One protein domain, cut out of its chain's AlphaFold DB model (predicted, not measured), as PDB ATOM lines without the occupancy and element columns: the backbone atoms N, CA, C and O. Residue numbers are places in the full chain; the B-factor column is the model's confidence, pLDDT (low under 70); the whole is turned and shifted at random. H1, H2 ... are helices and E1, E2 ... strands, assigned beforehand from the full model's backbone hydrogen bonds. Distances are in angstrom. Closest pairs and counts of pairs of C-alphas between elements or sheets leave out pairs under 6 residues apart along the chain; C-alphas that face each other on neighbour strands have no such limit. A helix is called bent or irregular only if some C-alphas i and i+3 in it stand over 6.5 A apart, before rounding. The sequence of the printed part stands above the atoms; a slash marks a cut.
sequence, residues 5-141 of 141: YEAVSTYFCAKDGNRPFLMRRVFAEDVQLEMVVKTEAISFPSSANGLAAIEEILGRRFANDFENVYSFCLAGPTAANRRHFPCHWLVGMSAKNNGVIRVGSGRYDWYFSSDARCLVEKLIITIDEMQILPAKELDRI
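AT A GLANCE: This is residues 5 to 141 of the 141 residues of an uncharacterized protein of Sinorhizobium fredii CCBAU 25509 (UniProt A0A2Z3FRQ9). A twisted sheet of six strands curls round the long helix H3, like a half-open trough, and the helical hairpin of H1 and H2 packs beside H3 on the same side; the short helix H4 sits at one end of the long axis and only grazes the sheet. The 137 printed residues hold four named helices and six named strands in the order H1 H2 E1 E2 H3 E3 E4 E5 E6 H4. The sheet runs E2 E1 E6 E5 E4 E3 and is mixed, with E1 and E6 its parallel pair, and the class is mixed, helices and strands. The whole is compact, with a radius of gyration of the C-alphas of 14.8 A, and its outline is elongated, with spans of 48 by 27 by 25 A.

IN THESE COORDINATES: Find C-alpha 5 at (278.284, 167.832, 330.358); from there H1 runs through residues 5 to 16, 16.3 A long. H2 follows at residues 20 to 25; it is neither bent nor irregular, but only just, with C-alphas 21 and 24 6.3 A apart. E1, residues 27 to 37, spans 21.5 A and bends by 108 degrees at residue 30. After the short E2, residues 47 to 49, look for C-alpha 51 at (277.146, 158.530, 313.465), where H3 begins; it covers residues 51 to 65 over 20.4 A and is irregular, only just, with C-alphas 58 and 61 6.7 A apart. E3 is residues 66 to 73, 19.0 A; E4 is residues 84 to 95, 31.8 A; E5 is residues 101 to 112, 32.2 A; E6 is residues 120 to 133, 32.7 A. These four strands each bend, for instance E6 by 59 degrees at residue 128. H4, residues 135 to 140, ends at C-alpha 140, (311.568, 169.476, 327.594).

HOW THE PARTS SIT: Start with the sheet, whose edge strands are E2 and E3. E3 E4 E5 E6 form a meander, each strand the antiparallel neighbour of the one before: look at N 70 and O 92, 2.8 A, for E3 and E4, at N 91 and O 104, 2.8 A, for E4 and E5, and at N 109 and O 124, 2.9 A, for E5 and E6. E1 is parallel to E6, with N 34 and O 123 at 2.9 A, and E2 and E1 are an antiparallel hairpin, with N 48 and O 33 at 2.9 A. H1 and H3 are on one face of the sheet, which gives two layers, helices over a sheet. The sheet curls round H3, whose closest C-alphas to E1 are those of Leu 51 and Glu 29, 5.1 A apart. H1 has a height over the sheet of 5.8 A and lies over none of the strands, but only just, as two of its C-alphas fall on E5. H1 and H2 touch, closest at the C-alphas of Ala 14 and Leu 22, 5.3 A, at a shallow tilt of 11 degrees, opposite ways. H2, not on the sheet, touches H3, closest at the C-alphas of Pro 20 and Gly 59, 5.1 A, opposite ways at a shallow tilt of 33 degrees, only just short of steep. H1 and H3 only just touch, with 3 pairs of C-alphas within 8 A, through residues 14 to 15 and 58 to 59 alone; they run the same way at a steep tilt of 44 degrees. The helix packing is mostly aligned, only just, with 2 of 3 pairs at a shallow tilt. H4 only grazes the sheet with its residues 135 to 138 and is apart from H1, H2 and H3. In H1 every O i to N i+4 pair is within hydrogen-bond range; H3 has 9 of 11, while H2 and H4 have 0 of 2 each and 2 of 3 O i to N i+3 pairs each.

THE WHOLE: The two C-alphas farthest apart are those of Asp 115 and Lys 136, 47.8 A. The printed part has no cut and no long link. The mean pLDDT of the printed part is 94.4; residues 138 to 141, the last of them the chain's last residue, are under 70.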
ATOM      1  N   TYR A   5     276.987 168.100 329.728       96.31
ATOM      2  CA  TYR A   5     278.284 167.832 330.358       96.31
ATOM      3  C   TYR A   5     278.736 166.388 330.164       96.31
ATOM      4  O   TYR A   5     279.876 166.149 329.765       96.31
ATOM      5  N   GLU A   6     277.845 165.424 330.404       95.88
ATOM      6  CA  GLU A   6     278.135 164.006 330.181       95.88
ATOM      7  C   GLU A   6     278.419 163.724 328.696       95.88
ATOM      8  O   GLU A   6     279.381 163.015 328.391       95.88
ATOM      9  N   ALA A   7     277.649 164.313 327.772       96.50
ATOM     10  CA  ALA A   7     277.845 164.156 326.330       96.50
ATOM     11  C   ALA A   7     279.207 164.703 325.864       96.50
ATOM     12  O   ALA A   7     279.982 163.972 325.248       96.50
ATOM     13  N   VAL A   8     279.542 165.950 326.220       97.19
ATOM     14  CA  VAL A   8     280.821 166.589 325.848       97.19
ATOM     15  C   VAL A   8     282.013 165.859 326.477       97.19
ATOM     16  O   VAL A   8     283.011 165.601 325.807       97.19
ATOM     17  N   SER A   9     281.907 165.448 327.744       96.44
ATOM     18  CA  SER A   9     282.969 164.683 328.412       96.44
ATOM     19  C   SER A   9     283.173 163.306 327.767       96.44
ATOM     20  O   SER A   9     284.305 162.863 327.569       96.44
ATOM     21  N   THR A  10     282.078 162.631 327.395       96.94
ATOM     22  CA  THR A  10     282.135 161.332 326.708       96.94
ATOM     23  C   THR A  10     282.724 161.471 325.308       96.94
ATOM     24  O   THR A  10     283.507 160.611 324.911       96.94
ATOM     25  N   TYR A  11     282.424 162.557 324.590       97.38
ATOM     26  CA  TYR A  11     283.045 162.862 323.302       97.38
ATOM     27  C   TYR A  11     284.567 162.954 323.409       97.38
ATOM     28  O   TYR A  11     285.263 162.291 322.643       97.38
ATOM     29  N   PHE A  12     285.097 163.708 324.375       96.25
ATOM     30  CA  PHE A  12     286.548 163.803 324.544       96.25
ATOM     31  C   PHE A  12     287.163 162.460 324.939       96.25
ATOM     32  O   PHE A  12     288.163 162.055 324.357       96.25
ATOM     33  N   CYS A  13     286.515 161.697 325.826       96.31
ATOM     34  CA  CYS A  13     286.956 160.338 326.153       96.31
ATOM     35  C   CYS A  13     286.977 159.411 324.922       96.31
ATOM     36  O   CYS A  13     287.869 158.570 324.791       96.31
ATOM     37  N   ALA A  14     286.009 159.563 324.015       96.56
ATOM     38  CA  ALA A  14     285.926 158.810 322.772       96.56
ATOM     39  C   ALA A  14     287.014 159.221 321.770       96.56
ATOM     40  O   ALA A  14     287.717 158.357 321.247       96.56
ATOM     41  N   LYS A  15     287.149 160.528 321.510       96.12
ATOM     42  CA  LYS A  15     288.050 161.091 320.499       96.12
ATOM     43  C   LYS A  15     289.512 160.987 320.926       96.12
ATOM     44  O   LYS A  15     290.312 160.367 320.235       96.12
ATOM     45  N   ASP A  16     289.850 161.554 322.082       96.44
ATOM     46  CA  ASP A  16     291.231 161.623 322.570       96.44
ATOM     47  C   ASP A  16     291.732 160.241 323.006       96.44
ATOM     48  O   ASP A  16     292.891 159.890 322.802       96.44
ATOM     49  N   GLY A  17     290.837 159.419 323.561       94.25
ATOM     50  CA  GLY A  17     291.155 158.069 324.019       94.25
ATOM     51  C   GLY A  17     291.151 156.992 322.931       94.25
ATOM     52  O   GLY A  17     291.338 155.825 323.273       94.25
ATOM     53  N   ASN A  18     290.893 157.338 321.661       93.38
ATOM     54  CA  ASN A  18     290.705 156.390 320.554       93.38
ATOM     55  C   ASN A  18     289.694 155.267 320.885       93.38
ATOM     56  O   ASN A  18     289.959 154.070 320.755       93.38
ATOM     57  N   ARG A  19     288.509 155.659 321.364       95.06
ATOM     58  CA  ARG A  19     287.398 154.769 321.738       95.06
ATOM     59  C   ARG A  19     286.160 155.093 320.894       95.06
ATOM     60  O   ARG A  19     285.161 155.560 321.444       95.06
ATOM     61  N   PRO A  20     286.180 154.834 319.572       92.50
ATOM     62  CA  PRO A  20     285.100 155.237 318.666       92.50
ATOM     63  C   PRO A  20     283.728 154.684 319.077       92.50
ATOM     64  O   PRO A  20     282.734 155.383 318.967       92.50
ATOM     65  N   PHE A  21     283.666 153.494 319.686       92.00
ATOM     66  CA  PHE A  21     282.420 152.893 320.185       92.00
ATOM     67  C   PHE A  21     281.699 153.702 321.282       92.00
ATOM     68  O   PHE A  21     280.582 153.344 321.669       92.00
ATOM     69  N   LEU A  22     282.339 154.722 321.866       96.00
ATOM     70  CA  LEU A  22     281.705 155.641 322.811       96.00
ATOM     71  C   LEU A  22     280.927 156.758 322.100       96.00
ATOM     72  O   LEU A  22     280.038 157.334 322.721       96.00
ATOM     73  N   MET A  23     281.178 157.015 320.812       96.31
ATOM     74  CA  MET A  23     280.493 158.059 320.037       96.31
ATOM     75  C   MET A  23     278.979 157.817 319.938       96.31
ATOM     76  O   MET A  23     278.208 158.768 320.014       96.31
ATOM     77  N   ARG A  24     278.526 156.555 319.924       95.38
ATOM     78  CA  ARG A  24     277.095 156.184 320.017       95.38
ATOM     79  C   ARG A  24     276.381 156.637 321.298       95.38
ATOM     80  O   ARG A  24     275.163 156.561 321.388       95.38
ATOM     81  N   ARG A  25     277.132 157.018 322.339       95.38
ATOM     82  CA  ARG A  25     276.583 157.592 323.583       95.38
ATOM     83  C   ARG A  25     276.515 159.118 323.533       95.38
ATOM     84  O   ARG A  25     275.963 159.720 324.444       95.38
ATOM     85  N   VAL A  26     277.118 159.718 322.511       97.00
ATOM     86  CA  VAL A  26     277.239 161.165 322.329       97.00
ATOM     87  C   VAL A  26     276.271 161.637 321.258       97.00
ATOM     88  O   VAL A  26     275.554 162.603 321.484       97.00
ATOM     89  N   PHE A  27     276.248 160.973 320.104       97.94
ATOM     90  CA  PHE A  27     275.572 161.467 318.910       97.94
ATOM     91  C   PHE A  27     274.276 160.718 318.602       97.94
ATOM     92  O   PHE A  27     274.144 159.528 318.892       97.94
ATOM     93  N   ALA A  28     273.334 161.427 317.981       97.75
ATOM     94  CA  ALA A  28     272.194 160.821 317.305       97.75
ATOM     95  C   ALA A  28     272.651 160.045 316.053       97.75
ATOM     96  O   ALA A  28     273.718 160.310 315.501       97.75
ATOM     97  N   GLU A  29     271.841 159.091 315.591       97.25
ATOM     98  CA  GLU A  29     272.163 158.270 314.411       97.25
ATOM     99  C   GLU A  29     272.329 159.115 313.136       97.25
ATOM    100  O   GLU A  29     273.210 158.836 312.324       97.25
ATOM    101  N   ASP A  30     271.536 160.177 312.990       97.19
ATOM    102  CA  ASP A  30     271.479 161.107 311.856       97.19
ATOM    103  C   ASP A  30     272.218 162.436 312.108       97.19
ATOM    104  O   ASP A  30     271.987 163.428 311.416       97.19
ATOM    105  N   VAL A  31     273.132 162.449 313.082       98.19
ATOM    106  CA  VAL A  31     273.942 163.616 313.455       98.19
ATOM    107  C   VAL A  31     274.610 164.302 312.256       98.19
ATOM    108  O   VAL A  31     275.156 163.657 311.360       98.19
ATOM    109  N   GLN A  32     274.649 165.630 312.286       98.56
ATOM    110  CA  GLN A  32     275.372 166.451 311.318       98.56
ATOM    111  C   GLN A  32     276.689 166.968 311.903       98.56
ATOM    112  O   GLN A  32     276.710 167.575 312.975       98.56
ATOM    113  N   LEU A  33     277.789 166.773 311.182       98.50
ATOM    114  CA  LEU A  33     279.087 167.374 311.472       98.50
ATOM    115  C   LEU A  33     279.410 168.427 310.418       98.50
ATOM    116  O   LEU A  33     279.338 168.153 309.221       98.50
ATOM    117  N   GLU A  34     279.834 169.599 310.869       98.56
ATOM    118  CA  GLU A  34     280.333 170.684 310.032       98.56
ATOM    119  C   GLU A  34     281.734 171.084 310.505       98.56
ATOM    120  O   GLU A  34     281.960 171.286 311.700       98.56
ATOM    121  N   MET A  35     282.677 171.186 309.571       97.62
ATOM    122  CA  MET A  35     284.067 171.550 309.841       97.62
ATOM    123  C   MET A  35     284.382 172.874 309.150       97.62
ATOM    124  O   MET A  35     284.361 172.966 307.923       97.62
ATOM    125  N   VAL A  36     284.732 173.888 309.936       97.69
ATOM    126  CA  VAL A  36     285.186 175.190 309.439       97.69
ATOM    127  C   VAL A  36     286.675 175.310 309.739       97.69
ATOM    128  O   VAL A  36     287.067 175.652 310.851       97.69
ATOM    129  N   VAL A  37     287.520 174.985 308.762       96.56
ATOM    130  CA  VAL A  37     288.981 174.977 308.928       96.56
ATOM    131  C   VAL A  37     289.570 176.241 308.306       96.56
ATOM    132  O   VAL A  37     289.510 176.413 307.092       96.56
ATOM    133  N   LYS A  38     290.125 177.137 309.131       96.50
ATOM    134  CA  LYS A  38     290.690 178.435 308.698       96.50
ATOM    135  C   LYS A  38     292.216 178.419 308.542       96.50
ATOM    136  O   LYS A  38     292.851 179.463 308.482       96.50
ATOM    137  N   THR A  39     292.802 177.230 308.490       93.12
ATOM    138  CA  THR A  39     294.248 176.998 308.477       93.12
ATOM    139  C   THR A  39     294.594 175.877 307.503       93.12
ATOM    140  O   THR A  39     293.808 174.954 307.309       93.12
ATOM    141  N   GLU A  40     295.784 175.926 306.911       91.38
ATOM    142  CA  GLU A  40     296.282 174.892 305.992       91.38
ATOM    143  C   GLU A  40     297.056 173.771 306.714       91.38
ATOM    144  O   GLU A  40     297.447 172.778 306.106       91.38
ATOM    145  N   ALA A  41     297.278 173.898 308.029       88.31
ATOM    146  CA  ALA A  41     298.096 172.961 308.810       88.31
ATOM    147  C   ALA A  41     297.407 171.613 309.120       88.31
ATOM    148  O   ALA A  41     298.044 170.688 309.649       88.31
ATOM    149  N   ILE A  42     296.110 171.501 308.820       90.12
ATOM    150  CA  ILE A  42     295.306 170.290 308.979       90.12
ATOM    151  C   ILE A  42     294.182 170.260 307.939       90.12
ATOM    152  O   ILE A  42     293.677 171.302 307.537       90.12
ATOM    153  N   SER A  43     293.776 169.062 307.518       90.75
ATOM    154  CA  SER A  43     292.693 168.877 306.555       90.75
ATOM    155  C   SER A  43     291.611 167.974 307.133       90.75
ATOM    156  O   SER A  43     291.901 166.908 307.675       90.75
ATOM    157  N   PHE A  44     290.361 168.408 306.999       91.44
ATOM    158  CA  PHE A  44     289.165 167.634 307.308       91.44
ATOM    159  C   PHE A  44     288.132 167.844 306.197       91.44
ATOM    160  O   PHE A  44     288.134 168.901 305.559       91.44
ATOM    161  N   PRO A  45     287.228 166.876 305.957       93.31
ATOM    162  CA  PRO A  45     286.077 167.122 305.097       93.31
ATOM    163  C   PRO A  45     285.226 168.256 305.679       93.31
ATOM    164  O   PRO A  45     285.063 168.335 306.894       93.31
ATOM    165  N   SER A  46     284.642 169.098 304.824       94.38
ATOM    166  CA  SER A  46     283.817 170.240 305.254       94.38
ATOM    167  C   SER A  46     282.563 169.827 306.029       94.38
ATOM    168  O   SER A  46     282.031 170.607 306.815       94.38
ATOM    169  N   SER A  47     282.074 168.606 305.814       96.69
ATOM    170  CA  SER A  47     280.904 168.073 306.507       96.69
ATOM    171  C   SER A  47     280.866 166.548 306.502       96.69
ATOM    172  O   SER A  47     281.424 165.913 305.605       96.69
ATOM    173  N   ALA A  48     280.129 165.966 307.446       97.12
ATOM    174  CA  ALA A  48     279.767 164.552 307.457       97.12
ATOM    175  C   ALA A  48     278.366 164.357 308.048       97.12
ATOM    176  O   ALA A  48     277.937 165.140 308.890       97.12
ATOM    177  N   ASN A  49     277.664 163.310 307.617       97.81
ATOM    178  CA  ASN A  49     276.321 162.996 308.098       97.81
ATOM    179  C   ASN A  49     276.267 161.564 308.626       97.81
ATOM    180  O   ASN A  49     276.755 160.636 307.978       97.81
ATOM    181  N   GLY A  50     275.634 161.411 309.780       98.06
ATOM    182  CA  GLY A  50     275.416 160.151 310.467       98.06
ATOM    183  C   GLY A  50     276.569 159.719 311.372       98.06
ATOM    184  O   GLY A  50     277.745 160.009 311.126       98.06
ATOM    185  N   LEU A  51     276.218 158.972 312.419       97.44
ATOM    186  CA  LEU A  51     277.146 158.530 313.465       97.44
ATOM    187  C   LEU A  51     278.348 157.760 312.895       97.44
ATOM    188  O   LEU A  51     279.488 158.022 313.279       97.44
ATOM    189  N   ALA A  52     278.115 156.861 311.935       96.44
ATOM    190  CA  ALA A  52     279.177 156.060 311.325       96.44
ATOM    191  C   ALA A  52     280.251 156.920 310.630       96.44
ATOM    192  O   ALA A  52     281.440 156.609 310.712       96.44
ATOM    193  N   ALA A  53     279.848 158.015 309.974       96.56
ATOM    194  CA  ALA A  53     280.779 158.926 309.316       96.56
ATOM    195  C   ALA A  53     281.584 159.746 310.338       96.56
ATOM    196  O   ALA A  53     282.790 159.932 310.164       96.56
ATOM    197  N   ILE A  54     280.948 160.183 311.430       96.25
ATOM    198  CA  ILE A  54     281.635 160.884 312.522       96.25
ATOM    199  C   ILE A  54     282.651 159.971 313.217       96.25
ATOM    200  O   ILE A  54     283.786 160.392 313.442       96.25
ATOM    201  N   GLU A  55     282.287 158.723 313.526       95.38
ATOM    202  CA  GLU A  55     283.206 157.739 314.119       95.38
ATOM    203  C   GLU A  55     284.436 157.490 313.242       95.38
ATOM    204  O   GLU A  55     285.556 157.363 313.743       95.38
ATOM    205  N   GLU A  56     284.230 157.426 311.930       94.88
ATOM    206  CA  GLU A  56     285.303 157.251 310.964       94.88
ATOM    207  C   GLU A  56     286.246 158.463 310.934       94.88
ATOM    208  O   GLU A  56     287.460 158.291 311.011       94.88
ATOM    209  N   ILE A  57     285.707 159.685 310.864       94.50
ATOM    210  CA  ILE A  57     286.499 160.917 310.721       94.50
ATOM    211  C   ILE A  57     287.173 161.314 312.039       94.50
ATOM    212  O   ILE A  57     288.391 161.480 312.075       94.50
ATOM    213  N   LEU A  58     286.395 161.473 313.114       95.12
ATOM    214  CA  LEU A  58     286.882 161.988 314.400       95.12
ATOM    215  C   LEU A  58     287.489 160.898 315.291       95.12
ATOM    216  O   LEU A  58     288.209 161.216 316.232       95.12
ATOM    217  N   GLY A  59     287.195 159.626 315.020       91.75
ATOM    218  CA  GLY A  59     287.771 158.487 315.730       91.75
ATOM    219  C   GLY A  59     288.900 157.848 314.934       91.75
ATOM    220  O   GLY A  59     290.070 158.095 315.205       91.75
ATOM    221  N   ARG A  60     288.550 157.012 313.950       91.62
ATOM    222  CA  ARG A  60     289.511 156.102 313.299       91.62
ATOM    223  C   ARG A  60     290.593 156.836 312.510       91.62
ATOM    224  O   ARG A  60     291.772 156.617 312.763       91.62
ATOM    225  N   ARG A  61     290.212 157.711 311.575       92.75
ATOM    226  CA  ARG A  61     291.168 158.453 310.733       92.75
ATOM    227  C   ARG A  61     292.022 159.392 311.566       92.75
ATOM    228  O   ARG A  61     293.241 159.339 311.478       92.75
ATOM    229  N   PHE A  62     291.389 160.167 312.440       94.06
ATOM    230  CA  PHE A  62     292.104 161.042 313.362       94.06
ATOM    231  C   PHE A  62     293.134 160.274 314.213       94.06
ATOM    232  O   PHE A  62     294.287 160.688 314.303       94.06
ATOM    233  N   ALA A  63     292.764 159.115 314.766       93.50
ATOM    234  CA  ALA A  63     293.676 158.284 315.548       93.50
ATOM    235  C   ALA A  63     294.740 157.548 314.712       93.50
ATOM    236  O   ALA A  63     295.699 157.033 315.288       93.50
ATOM    237  N   ASN A  64     294.609 157.467 313.386       93.75
ATOM    238  CA  ASN A  64     295.678 156.958 312.519       93.75
ATOM    239  C   ASN A  64     296.804 157.982 312.355       93.75
ATOM    240  O   ASN A  64     297.967 157.590 312.284       93.75
ATOM    241  N   ASP A  65     296.463 159.270 312.343       94.25
ATOM    242  CA  ASP A  65     297.412 160.352 312.074       94.25
ATOM    243  C   ASP A  65     298.017 160.944 313.356       94.25
ATOM    244  O   ASP A  65     299.170 161.392 313.358       94.25
ATOM    245  N   PHE A  66     297.260 160.927 314.458       95.69
ATOM    246  CA  PHE A  66     297.598 161.628 315.698       95.69
ATOM    247  C   PHE A  66     297.599 160.723 316.934       95.69
ATOM    248  O   PHE A  66     296.854 159.748 317.035       95.69
ATOM    249  N   GLU A  67     298.436 161.081 317.903       95.25
ATOM    250  CA  GLU A  67     298.504 160.498 319.245       95.25
ATOM    251  C   GLU A  67     298.771 161.577 320.303       95.25
ATOM    252  O   GLU A  67     298.907 162.754 319.964       95.25
ATOM    253  N   ASN A  68     298.804 161.184 321.582       94.88
ATOM    254  CA  ASN A  68     298.974 162.100 322.719       94.88
ATOM    255  C   ASN A  68     298.008 163.290 322.643       94.88
ATOM    256  O   ASN A  68     298.402 164.446 322.783       94.88
ATOM    257  N   VAL A  69     296.747 162.992 322.329       96.75
ATOM    258  CA  VAL A  69     295.728 164.004 322.068       96.75
ATOM    259  C   VAL A  69     295.113 164.433 323.391       96.75
ATOM    260  O   VAL A  69     294.584 163.606 324.130       96.75
ATOM    261  N   TYR A  70     295.142 165.733 323.657       96.56
ATOM    262  CA  TYR A  70     294.532 166.349 324.827       96.56
ATOM    263  C   TYR A  70     293.716 167.552 324.388       96.56
ATOM    264  O   TYR A  70     294.270 168.587 324.012       96.56
ATOM    265  N   SER A  71     292.397 167.403 324.414       96.75
ATOM    266  CA  SER A  71     291.446 168.445 324.051       96.75
ATOM    267  C   SER A  71     290.791 169.034 325.299       96.75
ATOM    268  O   SER A  71     290.322 168.313 326.179       96.75
ATOM    269  N   PHE A  72     290.689 170.357 325.347       95.25
ATOM    270  CA  PHE A  72     290.090 171.098 326.449       95.25
ATOM    271  C   PHE A  72     288.988 172.007 325.926       95.25
ATOM    272  O   PHE A  72     289.218 172.816 325.031       95.25
ATOM    273  N   CYS A  73     287.806 171.915 326.528       95.38
ATOM    274  CA  CYS A  73     286.789 172.955 326.438       95.38
ATOM    275  C   CYS A  73     287.075 174.008 327.519       95.38
ATOM    276  O   CYS A  73     287.167 173.672 328.697       95.38
ATOM    277  N   LEU A  74     287.184 175.282 327.133       94.94
ATOM    278  CA  LEU A  74     287.479 176.396 328.048       94.94
ATOM    279  C   LEU A  74     286.257 176.854 328.863       94.94
ATOM    280  O   LEU A  74     286.356 177.744 329.702       94.94
ATOM    281  N   ALA A  75     285.105 176.229 328.630       94.94
ATOM    282  CA  ALA A  75     283.908 176.322 329.446       94.94
ATOM    283  C   ALA A  75     283.300 174.924 329.628       94.94
ATOM    284  O   ALA A  75     283.418 174.061 328.754       94.94
ATOM    285  N   GLY A  76     282.622 174.704 330.753       93.94
ATOM    286  CA  GLY A  76     281.806 173.513 330.980       93.94
ATOM    287  C   GLY A  76     280.339 173.799 330.652       93.94
ATOM    288  O   GLY A  76     279.834 174.850 331.056       93.94
ATOM    289  N   PRO A  77     279.626 172.905 329.950       95.31
ATOM    290  CA  PRO A  77     278.204 173.100 329.720       95.31
ATOM    291  C   PRO A  77     277.405 172.891 331.010       95.31
ATOM    292  O   PRO A  77     277.710 172.026 331.832       95.31
ATOM    293  N   THR A  78     276.335 173.663 331.158       94.31
ATOM    294  CA  THR A  78     275.403 173.590 332.290       94.31
ATOM    295  C   THR A  78     274.034 173.083 331.838       94.31
ATOM    296  O   THR A  78     273.780 172.901 330.646       94.31
ATOM    297  N   ALA A  79     273.098 172.901 332.775       90.81
ATOM    298  CA  ALA A  79     271.713 172.558 332.442       90.81
ATOM    299  C   ALA A  79     271.031 173.606 331.537       90.81
ATOM    300  O   ALA A  79     270.143 173.251 330.762       90.81
ATOM    301  N   ALA A  80     271.466 174.872 331.580       92.75
ATOM    302  CA  ALA A  80     270.963 175.917 330.688       92.75
ATOM    303  C   ALA A  80     271.355 175.678 329.217       92.75
ATOM    304  O   ALA A  80     270.682 176.155 328.308       92.75
ATOM    305  N   ASN A  81     272.399 174.882 328.963       95.44
ATOM    306  CA  ASN A  81     272.903 174.577 327.625       95.44
ATOM    307  C   ASN A  81     272.249 173.345 326.985       95.44
ATOM    308  O   ASN A  81     272.787 172.777 326.039       95.44
ATOM    309  N   ARG A  82     271.076 172.922 327.470       92.12
ATOM    310  CA  ARG A  82     270.376 171.712 327.001       92.12
ATOM    311  C   ARG A  82     270.001 171.725 325.516       92.12
ATOM    312  O   ARG A  82     269.609 170.699 324.987       92.12
ATOM    313  N   ARG A  83     270.050 172.885 324.863       94.69
ATOM    314  CA  ARG A  83     269.754 173.037 323.433       94.69
ATOM    315  C   ARG A  83     270.988 173.348 322.613       94.69
ATOM    316  O   ARG A  83     271.172 172.778 321.546       94.69
ATOM    317  N   HIS A  84     271.810 174.256 323.120       97.69
ATOM    318  CA  HIS A  84     272.999 174.726 322.438       97.69
ATOM    319  C   HIS A  84     274.082 175.056 323.458       97.69
ATOM    320  O   HIS A  84     273.831 175.705 324.481       97.69
ATOM    321  N   PHE A  85     275.290 174.591 323.168       98.06
ATOM    322  CA  PHE A  85     276.482 174.911 323.929       98.06
ATOM    323  C   PHE A  85     277.577 175.385 322.976       98.06
ATOM    324  O   PHE A  85     278.125 174.575 322.235       98.06
ATOM    325  N   PRO A  86     277.916 176.678 322.974       97.81
ATOM    326  CA  PRO A  86     279.131 177.156 322.343       97.81
ATOM    327  C   PRO A  86     280.304 177.084 323.324       97.81
ATOM    328  O   PRO A  86     280.165 177.451 324.491       97.81
ATOM    329  N   CYS A  87     281.478 176.664 322.858       97.50
ATOM    330  CA  CYS A  87     282.672 176.620 323.697       97.50
ATOM    331  C   CYS A  87     283.952 176.809 322.889       97.50
ATOM    332  O   CYS A  87     284.142 176.155 321.866       97.50
ATOM    333  N   HIS A  88     284.844 177.673 323.369       98.31
ATOM    334  CA  HIS A  88     286.205 177.716 322.850       98.31
ATOM    335  C   HIS A  88     286.979 176.484 323.292       98.31
ATOM    336  O   HIS A  88     286.817 176.014 324.419       98.31
ATOM    337  N   TRP A  89     287.835 175.977 322.416       98.19
ATOM    338  CA  TRP A  89     288.655 174.817 322.717       98.19
ATOM    339  C   TRP A  89     290.124 175.056 322.409       98.19
ATOM    340  O   TRP A  89     290.483 175.883 321.570       98.19
ATOM    341  N   LEU A  90     290.957 174.288 323.105       98.19
ATOM    342  CA  LEU A  90     292.383 174.132 322.859       98.19
ATOM    343  C   LEU A  90     292.674 172.637 322.714       98.19
ATOM    344  O   LEU A  90     292.111 171.831 323.452       98.19
ATOM    345  N   VAL A  91     293.540 172.258 321.782       97.88
ATOM    346  CA  VAL A  91     294.019 170.881 321.645       97.88
ATOM    347  C   VAL A  91     295.531 170.863 321.514       97.88
ATOM    348  O   VAL A  91     296.097 171.671 320.782       97.88
ATOM    349  N   GLY A  92     296.174 169.926 322.199       97.12
ATOM    350  CA  GLY A  92     297.542 169.503 321.921       97.12
ATOM    351  C   GLY A  92     297.536 168.071 321.401       97.12
ATOM    352  O   GLY A  92     296.752 167.252 321.878       97.12
ATOM    353  N   MET A  93     298.367 167.771 320.410       96.31
ATOM    354  CA  MET A  93     298.561 166.415 319.887       96.31
ATOM    355  C   MET A  93     299.916 166.277 319.196       96.31
ATOM    356  O   MET A  93     300.498 167.275 318.776       96.31
ATOM    357  N   SER A  94     300.398 165.050 319.021       95.19
ATOM    358  CA  SER A  94     301.581 164.744 318.211       95.19
ATOM    359  C   SER A  94     301.203 163.953 316.963       95.19
ATOM    360  O   SER A  94     300.330 163.086 316.997       95.19
ATOM    361  N   ALA A  95     301.856 164.249 315.842       95.00
ATOM    362  CA  ALA A  95     301.729 163.466 314.620       95.00
ATOM    363  C   ALA A  95     302.495 162.146 314.758       95.00
ATOM    364  O   ALA A  95     303.684 162.158 315.071       95.00
ATOM    365  N   LYS A  96     301.856 161.016 314.455       94.19
ATOM    366  CA  LYS A  96     302.484 159.689 314.595       94.19
ATOM    367  C   LYS A  96     303.665 159.460 313.655       94.19
ATOM    368  O   LYS A  96     304.556 158.672 313.942       94.19
ATOM    369  N   ASN A  97     303.665 160.121 312.500       92.50
ATOM    370  CA  ASN A  97     304.665 159.885 311.462       92.50
ATOM    371  C   ASN A  97     306.049 160.469 311.790       92.50
ATOM    372  O   ASN A  97     307.053 159.929 311.336       92.50
ATOM    373  N   ASN A  98     306.113 161.584 312.521       90.25
ATOM    374  CA  ASN A  98     307.355 162.326 312.755       90.25
ATOM    375  C   ASN A  98     307.434 163.008 314.133       90.25
ATOM    376  O   ASN A  98     308.387 163.742 314.391       90.25
ATOM    377  N   GLY A  99     306.440 162.805 315.001       91.94
ATOM    378  CA  GLY A  99     306.398 163.358 316.356       91.94
ATOM    379  C   GLY A  99     306.143 164.865 316.432       91.94
ATOM    380  O   GLY A  99     306.180 165.429 317.522       91.94
ATOM    381  N   VAL A 100     305.894 165.545 315.308       94.38
ATOM    382  CA  VAL A 100     305.640 166.991 315.295       94.38
ATOM    383  C   VAL A 100     304.394 167.312 316.113       94.38
ATOM    384  O   VAL A 100     303.341 166.692 315.941       94.38
ATOM    385  N   ILE A 101     304.512 168.314 316.978       95.25
ATOM    386  CA  ILE A 101     303.441 168.734 317.873       95.25
ATOM    387  C   ILE A 101     302.530 169.699 317.123       95.25
ATOM    388  O   ILE A 101     302.989 170.605 316.424       95.25
ATOM    389  N   ARG A 102     301.227 169.521 317.293       96.12
ATOM    390  CA  ARG A 102     300.205 170.452 316.839       96.12
ATOM    391  C   ARG A 102     299.445 171.000 318.035       96.12
ATOM    392  O   ARG A 102     298.919 170.231 318.839       96.12
ATOM    393  N   VAL A 103     299.381 172.325 318.119       97.25
ATOM    394  CA  VAL A 103     298.567 173.047 319.097       97.25
ATOM    395  C   VAL A 103     297.501 173.815 318.340       97.25
ATOM    396  O   VAL A 103     297.804 174.767 317.624       97.25
ATOM    397  N   GLY A 104     296.258 173.368 318.464       97.50
ATOM    398  CA  GLY A 104     295.121 173.970 317.784       97.50
ATOM    399  C   GLY A 104     294.204 174.695 318.747       97.50
ATOM    400  O   GLY A 104     294.078 174.299 319.907       97.50
ATOM    401  N   SER A 105     293.505 175.705 318.251       98.31
ATOM    402  CA  SER A 105     292.408 176.336 318.974       98.31
ATOM    403  C   SER A 105     291.245 176.649 318.046       98.31
ATOM    404  O   SER A 105     291.379 176.719 316.819       98.31
ATOM    405  N   GLY A 106     290.076 176.833 318.647       98.38
ATOM    406  CA  GLY A 106     288.911 177.260 317.903       98.38
ATOM    407  C   GLY A 106     287.641 177.250 318.729       98.38
ATOM    408  O   GLY A 106     287.657 177.551 319.927       98.38
ATOM    409  N   ARG A 107     286.524 176.908 318.085       98.31
ATOM    410  CA  ARG A 107     285.196 176.884 318.704       98.31
ATOM    411  C   ARG A 107     284.418 175.628 318.339       98.31
ATOM    412  O   ARG A 107     284.437 175.184 317.196       98.31
ATOM    413  N   TYR A 108     283.736 175.067 319.326       98.56
ATOM    414  CA  TYR A 108     282.689 174.080 319.141       98.56
ATOM    415  C   TYR A 108     281.333 174.766 319.284       98.56
ATOM    416  O   TYR A 108     281.131 175.529 320.230       98.56
ATOM    417  N   ASP A 109     280.393 174.424 318.411       98.50
ATOM    418  CA  ASP A 109     278.970 174.688 318.605       98.50
ATOM    419  C   ASP A 109     278.227 173.348 318.633       98.50
ATOM    420  O   ASP A 109     278.079 172.666 317.617       98.50
ATOM    421  N   TRP A 110     277.794 172.965 319.833       98.50
ATOM    422  CA  TRP A 110     277.084 171.721 320.107       98.50
ATOM    423  C   TRP A 110     275.580 171.969 320.115       98.50
ATOM    424  O   TRP A 110     275.117 172.841 320.853       98.50
ATOM    425  N   TYR A 111     274.815 171.175 319.374       98.38
ATOM    426  CA  TYR A 111     273.354 171.205 319.380       98.38
ATOM    427  C   TYR A 111     272.819 169.856 319.844       98.38
ATOM    428  O   TYR A 111     273.158 168.819 319.271       98.38
ATOM    429  N   PHE A 112     271.993 169.881 320.888       97.75
ATOM    430  CA  PHE A 112     271.481 168.680 321.543       97.75
ATOM    431  C   PHE A 112     269.987 168.485 321.279       97.75
ATOM    432  O   PHE A 112     269.225 169.455 321.170       97.75
ATOM    433  N   SER A 113     269.570 167.221 321.275       95.94
ATOM    434  CA  SER A 113     268.178 166.806 321.164       95.94
ATOM    435  C   SER A 113     267.309 167.414 322.269       95.94
ATOM    436  O   SER A 113     267.737 167.637 323.404       95.94
ATOM    437  N   SER A 114     266.031 167.666 321.958       90.56
ATOM    438  CA  SER A 114     265.021 168.061 322.963       90.56
ATOM    439  C   SER A 114     264.725 166.980 323.989       90.56
ATOM    440  O   SER A 114     264.139 167.273 325.032       90.56
ATOM    441  N   ASP A 115     264.985 165.728 323.624       89.94
ATOM    442  CA  ASP A 115     264.523 164.579 324.379       89.94
ATOM    443  C   ASP A 115     265.371 164.336 325.637       89.94
ATOM    444  O   ASP A 115     266.405 164.958 325.888       89.94
ATOM    445  N   ALA A 116     264.914 163.399 326.465       87.31
ATOM    446  CA  ALA A 116     265.601 163.061 327.703       87.31
ATOM    447  C   ALA A 116     266.985 162.418 327.491       87.31
ATOM    448  O   ALA A 116     267.732 162.290 328.461       87.31
ATOM    449  N   ARG A 117     267.329 161.999 326.262       89.50
ATOM    450  CA  ARG A 117     268.612 161.355 325.949       89.50
ATOM    451  C   ARG A 117     269.731 162.374 325.745       89.50
ATOM    452  O   ARG A 117     270.879 162.005 325.956       89.50
ATOM    453  N   CYS A 118     269.406 163.629 325.411       94.31
ATOM    454  CA  CYS A 118     270.371 164.727 325.264       94.31
ATOM    455  C   CYS A 118     271.540 164.380 324.315       94.31
ATOM    456  O   CYS A 118     272.698 164.697 324.595       94.31
ATOM    457  N   LEU A 119     271.236 163.689 323.214       97.19
ATOM    458  CA  LEU A 119     272.223 163.332 322.196       97.19
ATOM    459  C   LEU A 119     272.543 164.549 321.330       97.19
ATOM    460  O   LEU A 119     271.711 165.434 321.155       97.19
ATOM    461  N   VAL A 120     273.743 164.595 320.772       98.25
ATOM    462  CA  VAL A 120     274.169 165.642 319.845       98.25
ATOM    463  C   VAL A 120     273.587 165.353 318.460       98.25
ATOM    464  O   VAL A 120     273.874 164.315 317.865       98.25
ATOM    465  N   GLU A 121     272.787 166.286 317.952       98.25
ATOM    466  CA  GLU A 121     272.158 166.234 316.622       98.25
ATOM    467  C   GLU A 121     272.967 167.028 315.590       98.25
ATOM    468  O   GLU A 121     272.994 166.681 314.411       98.25
ATOM    469  N   LYS A 122     273.682 168.071 316.028       98.62
ATOM    470  CA  LYS A 122     274.628 168.810 315.189       98.62
ATOM    471  C   LYS A 122     275.860 169.225 315.986       98.62
ATOM    472  O   LYS A 122     275.747 169.711 317.112       98.62
ATOM    473  N   LEU A 123     277.029 169.073 315.379       98.62
ATOM    474  CA  LEU A 123     278.298 169.584 315.879       98.62
ATOM    475  C   LEU A 123     278.974 170.419 314.795       98.62
ATOM    476  O   LEU A 123     279.219 169.930 313.696       98.62
ATOM    477  N   ILE A 124     279.305 171.665 315.121       98.69
ATOM    478  CA  ILE A 124     280.165 172.507 314.288       98.69
ATOM    479  C   ILE A 124     281.511 172.631 314.987       98.69
ATOM    480  O   ILE A 124     281.572 173.017 316.156       98.69
ATOM    481  N   ILE A 125     282.587 172.310 314.276       98.31
ATOM    482  CA  ILE A 125     283.960 172.460 314.750       98.31
ATOM    483  C   ILE A 125     284.633 173.517 313.886       98.31
ATOM    484  O   ILE A 125     284.941 173.285 312.719       98.31
ATOM    485  N   THR A 126     284.877 174.685 314.468       98.56
ATOM    486  CA  THR A 126     285.734 175.701 313.861       98.56
ATOM    487  C   THR A 126     287.150 175.516 314.373       98.56
ATOM    488  O   THR A 126     287.351 175.537 315.584       98.56
ATOM    489  N   ILE A 127     288.110 175.348 313.464       98.06
ATOM    490  CA  ILE A 127     289.550 175.392 313.734       98.06
ATOM    491  C   ILE A 127     290.027 176.766 313.274       98.06
ATOM    492  O   ILE A 127     290.093 177.021 312.069       98.06
ATOM    493  N   ASP A 128     290.306 177.647 314.231       97.44
ATOM    494  CA  ASP A 128     290.780 179.002 313.948       97.44
ATOM    495  C   ASP A 128     292.285 178.986 313.685       97.44
ATOM    496  O   ASP A 128     292.739 179.468 312.654       97.44
ATOM    497  N   GLU A 129     293.042 178.358 314.585       96.88
ATOM    498  CA  GLU A 129     294.500 178.309 314.537       96.88
ATOM    499  C   GLU A 129     294.999 176.877 314.714       96.88
ATOM    500  O   GLU A 129     294.397 176.060 315.418       96.88
ATOM    501  N   MET A 130     296.135 176.576 314.089       97.12
ATOM    502  CA  MET A 130     296.839 175.309 314.261       97.12
ATOM    503  C   MET A 130     298.339 175.545 314.117       97.12
ATOM    504  O   MET A 130     298.879 175.622 313.015       97.12
ATOM    505  N   GLN A 131     299.004 175.679 315.257       96.19
ATOM    506  CA  GLN A 131     300.437 175.913 315.347       96.19
ATOM    507  C   GLN A 131     301.191 174.587 315.293       96.19
ATOM    508  O   GLN A 131     300.805 173.611 315.938       96.19
ATOM    509  N   ILE A 132     302.279 174.565 314.528       95.38
ATOM    510  CA  ILE A 132     303.149 173.402 314.367       95.38
ATOM    511  C   ILE A 132     304.443 173.667 315.133       95.38
ATOM    512  O   ILE A 132     305.158 174.622 314.830       95.38
ATOM    513  N   LEU A 133     304.758 172.812 316.105       94.06
ATOM    514  CA  LEU A 133     305.965 172.912 316.919       94.06
ATOM    515  C   LEU A 133     306.886 171.703 316.678       94.06
ATOM    516  O   LEU A 133     306.403 170.585 316.462       94.06
ATOM    517  N   PRO A 134     308.218 171.887 316.723       92.06
ATOM    518  CA  PRO A 134     309.167 170.786 316.583       92.06
ATOM    519  C   PRO A 134     308.980 169.702 317.654       92.06
ATOM    520  O   PRO A 134     308.754 170.017 318.818       92.06
ATOM    521  N   ALA A 135     309.186 168.435 317.280       87.44
ATOM    522  CA  ALA A 135     309.047 167.289 318.190       87.44
ATOM    523  C   ALA A 135     309.909 167.410 319.463       87.44
ATOM    524  O   ALA A 135     309.462 167.053 320.544       87.44
ATOM    525  N   LYS A 136     311.106 168.006 319.355       84.88
ATOM    526  CA  LYS A 136     312.039 168.230 320.477       84.88
ATOM    527  C   LYS A 136     311.471 169.049 321.647       84.88
ATOM    528  O   LYS A 136     312.101 169.094 322.695       84.88
ATOM    529  N   GLU A 137     310.351 169.756 321.475       78.56
ATOM    530  CA  GLU A 137     309.728 170.492 322.584       78.56
ATOM    531  C   GLU A 137     308.980 169.558 323.556       78.56
ATOM    532  O   GLU A 137     308.807 169.930 324.712       78.56
ATOM    533  N   LEU A 138     308.601 168.338 323.139       67.56
ATOM    534  CA  LEU A 138     308.030 167.311 324.029       67.56
ATOM    535  C   LEU A 138     309.056 166.817 325.057       67.56
ATOM    536  O   LEU A 138     308.700 166.617 326.209       67.56
ATOM    537  N   ASP A 139     310.327 166.690 324.666       65.94
ATOM    538  CA  ASP A 139     311.407 166.192 325.536       65.94
ATOM    539  C   ASP A 139     311.807 167.181 326.651       65.94
ATOM    540  O   ASP A 139     312.673 166.885 327.475       65.94
ATOM    541  N   ARG A 140     311.237 168.394 326.649       59.03
ATOM    542  CA  ARG A 140     311.568 169.476 327.594       59.03
ATOM    543  C   ARG A 140     310.542 169.638 328.719       59.03
ATOM    544  O   ARG A 140     310.774 170.475 329.592       59.03
ATOM    545  N   ILE A 141     309.430 168.900 328.669       53.84
ATOM    546  CA  ILE A 141     308.323 168.921 329.642       53.84
ATOM    547  C   ILE A 141     308.425 167.684 330.530       53.84
ATOM    548  O   ILE A 141     308.291 167.852 331.763       53.84
TER     549      ILE A 141